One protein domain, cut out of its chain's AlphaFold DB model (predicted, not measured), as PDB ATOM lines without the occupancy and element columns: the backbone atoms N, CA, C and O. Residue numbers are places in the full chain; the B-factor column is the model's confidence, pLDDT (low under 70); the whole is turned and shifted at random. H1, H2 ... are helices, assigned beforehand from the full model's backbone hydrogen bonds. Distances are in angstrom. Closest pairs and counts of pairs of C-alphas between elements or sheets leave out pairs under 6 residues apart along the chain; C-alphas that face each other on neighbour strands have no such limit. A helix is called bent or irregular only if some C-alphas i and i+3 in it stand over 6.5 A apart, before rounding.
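What this domain is: This is residues 2 to 63 of the 87 residues of an uncharacterized protein of Rhodobacteraceae bacterium HLUCCA09 (UniProt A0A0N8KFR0). Two long helices, H1 and H2, meet near their ends as an open V, with the tight loop of residues 26 to 30 at its point. The longer leg, H2, is bent partway along, and residues 2 to 19 and 39 to 63 stick out free. The printed part has 62 residues with two named helices, H1 then H2, and no named strand, and its class is all helix. It is extended, with a radius of gyration of the C-alphas of 16.8 A, and flat, spanning 53 by 34 by 11 A.

How they stand to each other: The longest helix is H2, residues 31 to 62, by its hydrogen bonds assigned as one helix but bent: C-alphas 48 and 51 are 6.5 A apart. Its arms, H2a, residues 31 to 48, and H2b, residues 51 to 62, stand at a steep tilt of 42 degrees. H1, residues 2 to 25, and H2a only just touch, with 3 pairs of C-alphas within 8 A. The closest C-alphas are those of Trp 24 and Ala 34, 6.3 A apart. H1 touches with residues 23 to 24 alone and H2a with residues 31 to 34 alone. They form a helical hairpin, running opposite ways at a tilt of 36 degrees, only just steep. H1 and H2b are apart. In H1, H2a and H2b every O i to N i+4 pair is within hydrogen-bond range.

Where its parts are: H2a measures 26.0 A from C-alpha 31 at (-17.857, 25.859, -7.284) to C-alpha 48. H2b measures 16.1 A and ends with C-alpha 62 at (-0.801, -9.570, -28.253). H1 measures 34.7 A and begins with C-alpha 2 at (-30.065, 4.253, -37.337).

The domain as a whole: The two C-alphas farthest apart are those of Pro 27 and Arg 63, at 52.7 A. The printed part has no cut, and the link from H1 to H2 is tight. The mean pLDDT of the printed part is 79.2, with residues 2 to 3, 23 to 32 and 34 under 70.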
ATOM      1  N   LEU A   2     -31.237   3.800 -38.121       61.09
ATOM      2  CA  LEU A   2     -30.065   4.253 -37.337       61.09
ATOM      3  C   LEU A   2     -30.042   5.750 -36.930       61.09
ATOM      4  O   LEU A   2     -29.412   6.115 -35.940       61.09
ATOM      5  N   LYS A   3     -30.721   6.630 -37.684       61.72
ATOM      6  CA  LYS A   3     -30.741   8.088 -37.440       61.72
ATOM      7  C   LYS A   3     -31.439   8.453 -36.124       61.72
ATOM      8  O   LYS A   3     -30.969   9.331 -35.412       61.72
ATOM      9  N   TRP A   4     -32.507   7.738 -35.777       71.00
ATOM     10  CA  TRP A   4     -33.267   7.969 -34.544       71.00
ATOM     11  C   TRP A   4     -32.517   7.503 -33.299       71.00
ATOM     12  O   TRP A   4     -32.540   8.174 -32.272       71.00
ATOM     13  N   THR A   5     -31.792   6.389 -33.403       76.69
ATOM     14  CA  THR A   5     -30.966   5.885 -32.303       76.69
ATOM     15  C   THR A   5     -29.839   6.861 -31.988       76.69
ATOM     16  O   THR A   5     -29.658   7.230 -30.833       76.69
ATOM     17  N   ARG A   6     -29.128   7.348 -33.015       79.25
ATOM     18  CA  ARG A   6     -28.081   8.368 -32.845       79.25
ATOM     19  C   ARG A   6     -28.641   9.666 -32.263       79.25
ATOM     20  O   ARG A   6     -28.039  10.216 -31.351       79.25
ATOM     21  N   LEU A   7     -29.809  10.112 -32.731       86.75
ATOM     22  CA  LEU A   7     -30.454  11.320 -32.217       86.75
ATOM     23  C   LEU A   7     -30.849  11.189 -30.738       86.75
ATOM     24  O   LEU A   7     -30.629  12.123 -29.976       86.75
ATOM     25  N   ARG A   8     -31.350  10.022 -30.308       87.00
ATOM     26  CA  ARG A   8     -31.616   9.737 -28.884       87.00
ATOM     27  C   ARG A   8     -30.359   9.846 -28.031       87.00
ATOM     28  O   ARG A   8     -30.414  10.461 -26.974       87.00
ATOM     29  N   TRP A   9     -29.242   9.278 -28.485       87.75
ATOM     30  CA  TRP A   9     -27.974   9.361 -27.754       87.75
ATOM     31  C   TRP A   9     -27.458  10.796 -27.661       87.75
ATOM     32  O   TRP A   9     -27.048  11.220 -26.586       87.75
ATOM     33  N   VAL A  10     -27.541  11.559 -28.752       87.50
ATOM     34  CA  VAL A  10     -27.151  12.978 -28.770       87.50
ATOM     35  C   VAL A  10     -28.025  13.804 -27.825       87.50
ATOM     36  O   VAL A  10     -27.498  14.600 -27.055       87.50
ATOM     37  N   LEU A  11     -29.345  13.589 -27.834       88.56
ATOM     38  CA  LEU A  11     -30.269  14.290 -26.944       88.56
ATOM     39  C   LEU A  11     -30.001  13.954 -25.472       88.56
ATOM     40  O   LEU A  11     -29.956  14.852 -24.636       88.56
ATOM     41  N   LEU A  12     -29.781  12.675 -25.159       88.00
ATOM     42  CA  LEU A  12     -29.449  12.233 -23.805       88.00
ATOM     43  C   LEU A  12     -28.156  12.899 -23.316       88.00
ATOM     44  O   LEU A  12     -28.113  13.427 -22.207       88.00
ATOM     45  N   LEU A  13     -27.127  12.930 -24.170       88.44
ATOM     46  CA  LEU A  13     -25.861  13.590 -23.868       88.44
ATOM     47  C   LEU A  13     -26.066  15.090 -23.608       88.44
ATOM     48  O   LEU A  13     -25.555  15.619 -22.625       88.44
ATOM     49  N   ALA A  14     -26.861  15.760 -24.446       83.75
ATOM     50  CA  ALA A  14     -27.166  17.178 -24.299       83.75
ATOM     51  C   ALA A  14     -27.881  17.486 -22.972       83.75
ATOM     52  O   ALA A  14     -27.533  18.463 -22.314       83.75
ATOM     53  N   VAL A  15     -28.822  16.640 -22.536       86.50
ATOM     54  CA  VAL A  15     -29.517  16.794 -21.242       86.50
ATOM     55  C   VAL A  15     -28.553  16.632 -20.065       86.50
ATOM     56  O   VAL A  15     -28.603  17.421 -19.122       86.50
ATOM     57  N   ILE A  16     -27.642  15.658 -20.123       85.25
ATOM     58  CA  ILE A  16     -26.630  15.443 -19.076       85.25
ATOM     59  C   ILE A  16     -25.714  16.668 -18.953       85.25
ATOM     60  O   ILE A  16     -25.461  17.144 -17.842       85.25
ATOM     61  N   VAL A  17     -25.247  17.195 -20.090       82.31
ATOM     62  CA  VAL A  17     -24.395  18.392 -20.137       82.31
ATOM     63  C   VAL A  17     -25.159  19.615 -19.636       82.31
ATOM     64  O   VAL A  17     -24.638  20.347 -18.800       82.31
ATOM     65  N   ALA A  18     -26.406  19.814 -20.067       76.75
ATOM     66  CA  ALA A  18     -27.243  20.916 -19.601       76.75
ATOM     67  C   ALA A  18     -27.484  20.858 -18.084       76.75
ATOM     68  O   ALA A  18     -27.419  21.890 -17.425       76.75
ATOM     69  N   GLY A  19     -27.684  19.664 -17.515       77.19
ATOM     70  CA  GLY A  19     -27.780  19.471 -16.067       77.19
ATOM     71  C   GLY A  19     -26.498  19.865 -15.328       77.19
ATOM     72  O   GLY A  19     -26.570  20.538 -14.304       77.19
ATOM     73  N   HIS A  20     -25.326  19.533 -15.877       74.69
ATOM     74  CA  HIS A  20     -24.045  19.976 -15.316       74.69
ATOM     75  C   HIS A  20     -23.891  21.496 -15.409       74.69
ATOM     76  O   HIS A  20     -23.552  22.136 -14.420       74.69
ATOM     77  N   VAL A  21     -24.191  22.095 -16.562       75.56
ATOM     78  CA  VAL A  21     -24.102  23.551 -16.747       75.56
ATOM     79  C   VAL A  21     -25.072  24.284 -15.814       75.56
ATOM     80  O   VAL A  21     -24.680  25.252 -15.171       75.56
ATOM     81  N   ALA A  22     -26.309  23.801 -15.672       72.44
ATOM     82  CA  ALA A  22     -27.291  24.363 -14.747       72.44
ATOM     83  C   ALA A  22     -26.856  24.222 -13.278       72.44
ATOM     84  O   ALA A  22     -27.072  25.137 -12.485       72.44
ATOM     85  N   MET A  23     -26.193  23.115 -12.922       69.06
ATOM     86  CA  MET A  23     -25.596  22.928 -11.597       69.06
ATOM     87  C   MET A  23     -24.486  23.954 -11.327       69.06
ATOM     88  O   MET A  23     -24.431  24.510 -10.231       69.06
ATOM     89  N   TRP A  24     -23.653  24.249 -12.330       65.81
ATOM     90  CA  TRP A  24     -22.598  25.267 -12.261       65.81
ATOM     91  C   TRP A  24     -23.134  26.704 -12.214       65.81
ATOM     92  O   TRP A  24     -22.498  27.568 -11.619       65.81
ATOM     93  N   LEU A  25     -24.294  26.968 -12.822       67.31
ATOM     94  CA  LEU A  25     -24.911  28.298 -12.850       67.31
ATOM     95  C   LEU A  25     -25.780  28.599 -11.619       67.31
ATOM     96  O   LEU A  25     -26.183  29.743 -11.414       67.31
ATOM     97  N   SER A  26     -26.113  27.580 -10.823       59.22
ATOM     98  CA  SER A  26     -26.970  27.742  -9.653       59.22
ATOM     99  C   SER A  26     -26.232  28.515  -8.544       59.22
ATOM    100  O   SER A  26     -25.197  28.059  -8.063       59.22
ATOM    101  N   PRO A  27     -26.791  29.632  -8.042       59.59
ATOM    102  CA  PRO A  27     -26.174  30.446  -6.988       59.59
ATOM    103  C   PRO A  27     -26.127  29.761  -5.609       59.59
ATOM    104  O   PRO A  27     -25.609  30.334  -4.656       59.59
ATOM    105  N   ARG A  28     -26.680  28.545  -5.480       61.16
ATOM    106  CA  ARG A  28     -26.600  27.720  -4.262       61.16
ATOM    107  C   ARG A  28     -25.439  26.729  -4.276       61.16
ATOM    108  O   ARG A  28     -25.136  26.158  -3.235       61.16
ATOM    109  N   THR A  29     -24.819  26.502  -5.430       53.22
ATOM    110  CA  THR A  29     -23.741  25.528  -5.587       53.22
ATOM    111  C   THR A  29     -22.415  26.274  -5.531       53.22
ATOM    112  O   THR A  29     -22.061  27.004  -6.451       53.22
ATOM    113  N   THR A  30     -21.676  26.121  -4.435       64.19
ATOM    114  CA  THR A  30     -20.279  26.561  -4.370       64.19
ATOM    115  C   THR A  30     -19.477  25.779  -5.414       64.19
ATOM    116  O   THR A  30     -19.661  24.571  -5.572       64.19
ATOM    117  N   SER A  31     -18.597  26.455  -6.157       67.00
ATOM    118  CA  SER A  31     -17.857  25.859  -7.284       67.00
ATOM    119  C   SER A  31     -17.084  24.587  -6.907       67.00
ATOM    120  O   SER A  31     -16.892  23.711  -7.743       67.00
ATOM    121  N   ASP A  32     -16.685  24.467  -5.639       67.62
ATOM    122  CA  ASP A  32     -15.985  23.309  -5.075       67.62
ATOM    123  C   ASP A  32     -16.874  22.047  -5.026       67.62
ATOM    124  O   ASP A  32     -16.448  20.950  -5.389       67.62
ATOM    125  N   GLU A  33     -18.156  22.199  -4.676       71.44
ATOM    126  CA  GLU A  33     -19.134  21.104  -4.621       71.44
ATOM    127  C   GLU A  33     -19.410  20.547  -6.027       71.44
ATOM    128  O   GLU A  33     -19.397  19.335  -6.264       71.44
ATOM    129  N   ALA A  34     -19.592  21.451  -6.996       68.81
ATOM    130  CA  ALA A  34     -19.823  21.100  -8.394       68.81
ATOM    131  C   ALA A  34     -18.609  20.388  -9.013       68.81
ATOM    132  O   ALA A  34     -18.759  19.420  -9.772       68.81
ATOM    133  N   LEU A  35     -17.402  20.839  -8.661       73.62
ATOM    134  CA  LEU A  35     -16.161  20.220  -9.105       73.62
ATOM    135  C   LEU A  35     -15.987  18.833  -8.482       73.62
ATOM    136  O   LEU A  35     -15.711  17.885  -9.215       73.62
ATOM    137  N   ARG A  36     -16.233  18.681  -7.172       76.44
ATOM    138  CA  ARG A  36     -16.196  17.387  -6.470       76.44
ATOM    139  C   ARG A  36     -17.139  16.363  -7.089       76.44
ATOM    140  O   ARG A  36     -16.712  15.245  -7.360       76.44
ATOM    141  N   LEU A  37     -18.384  16.744  -7.370       77.81
ATOM    142  CA  LEU A  37     -19.367  15.866  -8.016       77.81
ATOM    143  C   LEU A  37     -18.926  15.453  -9.425       77.81
ATOM    144  O   LEU A  37     -19.025  14.281  -9.791       77.81
ATOM    145  N   THR A  38     -18.376  16.395 -10.195       79.44
ATOM    146  CA  THR A  38     -17.849  16.118 -11.540       79.44
ATOM    147  C   THR A  38     -16.652  15.166 -11.478       79.44
ATOM    148  O   THR A  38     -16.595  14.198 -12.235       79.44
ATOM    149  N   LEU A  39     -15.723  15.392 -10.545       80.69
ATOM    150  CA  LEU A  39     -14.545  14.547 -10.340       80.69
ATOM    151  C   LEU A  39     -14.932  13.146  -9.866       80.69
ATOM    152  O   LEU A  39     -14.356  12.154 -10.310       80.69
ATOM    153  N   MET A  40     -15.927  13.053  -8.986       76.94
ATOM    154  CA  MET A  40     -16.433  11.787  -8.469       76.94
ATOM    155  C   MET A  40     -17.132  10.984  -9.573       76.94
ATOM    156  O   MET A  40     -16.853   9.802  -9.755       76.94
ATOM    157  N   ASN A  41     -17.951  11.635 -10.400       83.19
ATOM    158  CA  ASN A  41     -18.546  10.999 -11.573       83.19
ATOM    159  C   ASN A  41     -17.472  10.542 -12.580       83.19
ATOM    160  O   ASN A  41     -17.506   9.407 -13.056       83.19
ATOM    161  N   ALA A  42     -16.479  11.388 -12.867       84.19
ATOM    162  CA  ALA A  42     -15.381  11.050 -13.771       84.19
ATOM    163  C   ALA A  42     -14.526   9.886 -13.247       84.19
ATOM    164  O   ALA A  42     -14.134   9.017 -14.022       84.19
ATOM    165  N   SER A  43     -14.267   9.830 -11.940       86.81
ATOM    166  CA  SER A  43     -13.484   8.753 -11.326       86.81
ATOM    167  C   SER A  43     -14.236   7.421 -11.306       86.81
ATOM    168  O   SER A  43     -13.627   6.395 -11.601       86.81
ATOM    169  N   ILE A  44     -15.558   7.419 -11.093       85.69
ATOM    170  CA  ILE A  44     -16.390   6.211 -11.257       85.69
ATOM    171  C   ILE A  44     -16.276   5.675 -12.691       85.69
ATOM    172  O   ILE A  44     -16.000   4.492 -12.895       85.69
ATOM    173  N   TRP A  45     -16.422   6.543 -13.695       84.31
ATOM    174  CA  TRP A  45     -16.272   6.138 -15.094       84.31
ATOM    175  C   TRP A  45     -14.849   5.707 -15.440       84.31
ATOM    176  O   TRP A  45     -14.683   4.767 -16.212       84.31
ATOM    177  N   ALA A  46     -13.828   6.332 -14.854       85.81
ATOM    178  CA  ALA A  46     -12.444   5.916 -15.032       85.81
ATOM    179  C   ALA A  46     -12.240   4.483 -14.529       85.81
ATOM    180  O   ALA A  46     -11.679   3.678 -15.262       85.81
ATOM    181  N   VAL A  47     -12.755   4.129 -13.347       91.88
ATOM    182  CA  VAL A  47     -12.673   2.759 -12.803       91.88
ATOM    183  C   VAL A  47     -13.361   1.735 -13.712       91.88
ATOM    184  O   VAL A  47     -12.874   0.615 -13.841       91.88
ATOM    185  N   VAL A  48     -14.451   2.112 -14.385       88.50
ATOM    186  CA  VAL A  48     -15.153   1.240 -15.346       88.50
ATOM    187  C   VAL A  48     -14.410   1.142 -16.686       88.50
ATOM    188  O   VAL A  48     -14.310   0.058 -17.264       88.50
ATOM    189  N   LEU A  49     -13.874   2.254 -17.197       89.56
ATOM    190  CA  LEU A  49     -13.233   2.329 -18.517       89.56
ATOM    191  C   LEU A  49     -11.783   1.832 -18.515       89.56
ATOM    192  O   LEU A  49     -11.375   1.186 -19.478       89.56
ATOM    193  N   LEU A  50     -11.010   2.096 -17.459       90.44
ATOM    194  CA  LEU A  50      -9.613   1.664 -17.308       90.44
ATOM    195  C   LEU A  50      -9.400   0.171 -17.591       90.44
ATOM    196  O   LEU A  50      -8.525  -0.132 -18.400       90.44
ATOM    197  N   PRO A  51     -10.167  -0.772 -17.009       87.62
ATOM    198  CA  PRO A  51      -9.983  -2.191 -17.294       87.62
ATOM    199  C   PRO A  51     -10.345  -2.541 -18.741       87.62
ATOM    200  O   PRO A  51      -9.630  -3.317 -19.371       87.62
ATOM    201  N   ALA A  52     -11.388  -1.934 -19.313       90.38
ATOM    202  CA  ALA A  52     -11.752  -2.161 -20.712       90.38
ATOM    203  C   ALA A  52     -10.657  -1.661 -21.672       90.38
ATOM    204  O   ALA A  52     -10.263  -2.373 -22.599       90.38
ATOM    205  N   ILE A  53     -10.119  -0.464 -21.421       89.31
ATOM    206  CA  ILE A  53      -9.023   0.118 -22.200       89.31
ATOM    207  C   ILE A  53      -7.750  -0.711 -22.013       89.31
ATOM    208  O   ILE A  53      -7.137  -1.095 -23.005       89.31
ATOM    209  N   GLY A  54      -7.393  -1.054 -20.775       91.56
ATOM    210  CA  GLY A  54      -6.224  -1.872 -20.455       91.56
ATOM    211  C   GLY A  54      -6.256  -3.230 -21.152       91.56
ATOM    212  O   GLY A  54      -5.292  -3.595 -21.826       91.56
ATOM    213  N   VAL A  55      -7.391  -3.936 -21.097       89.25
ATOM    214  CA  VAL A  55      -7.584  -5.207 -21.816       89.25
ATOM    215  C   VAL A  55      -7.536  -5.000 -23.329       89.25
ATOM    216  O   VAL A  55      -6.928  -5.809 -24.026       89.25
ATOM    217  N   SER A  56      -8.115  -3.920 -23.862       87.38
ATOM    218  CA  SER A  56      -8.060  -3.634 -25.304       87.38
ATOM    219  C   SER A  56      -6.633  -3.355 -25.793       87.38
ATOM    220  O   SER A  56      -6.237  -3.841 -26.854       87.38
ATOM    221  N   MET A  57      -5.836  -2.633 -25.002       87.69
ATOM    222  CA  MET A  57      -4.435  -2.335 -25.291       87.69
ATOM    223  C   MET A  57      -3.581  -3.595 -25.198       87.69
ATOM    224  O   MET A  57      -2.802  -3.861 -26.114       87.69
ATOM    225  N   TRP A  58      -3.776  -4.397 -24.147       89.62
ATOM    226  CA  TRP A  58      -3.121  -5.692 -23.983       89.62
ATOM    227  C   TRP A  58      -3.454  -6.624 -25.151       89.62
ATOM    228  O   TRP A  58      -2.552  -7.118 -25.824       89.62
ATOM    229  N   ALA A  59      -4.737  -6.778 -25.479       87.00
ATOM    230  CA  ALA A  59      -5.183  -7.612 -26.588       87.00
ATOM    231  C   ALA A  59      -4.661  -7.116 -27.941       87.00
ATOM    232  O   ALA A  59      -4.394  -7.933 -28.815       87.00
ATOM    233  N   ARG A  60      -4.509  -5.803 -28.145       84.56
ATOM    234  CA  ARG A  60      -3.923  -5.250 -29.373       84.56
ATOM    235  C   ARG A  60      -2.425  -5.535 -29.467       84.56
ATOM    236  O   ARG A  60      -1.965  -5.912 -30.536       84.56
ATOM    237  N   ALA A  61      -1.692  -5.403 -28.363       86.25
ATOM    238  CA  ALA A  61      -0.269  -5.739 -28.307       86.25
ATOM    239  C   ALA A  61      -0.016  -7.239 -28.553       86.25
ATOM    240  O   ALA A  61       0.956  -7.594 -29.204       86.25
ATOM    241  N   HIS A  62      -0.925  -8.112 -28.103       80.44
ATOM    242  CA  HIS A  62      -0.801  -9.570 -28.253       80.44
ATOM    243  C   HIS A  62      -1.409 -10.120 -29.557       80.44
ATOM    244  O   HIS A  62      -1.236 -11.293 -29.870       80.44
ATOM    245  N   ARG A  63      -2.109  -9.298 -30.353       71.62
ATOM    246  CA  ARG A  63      -2.626  -9.670 -31.689       71.62
ATOM    247  C   ARG A  63      -1.631  -9.388 -32.825       71.62
ATOM    248  O   ARG A  63      -2.017  -9.440 -33.988       71.62
TER     249      ARG A  63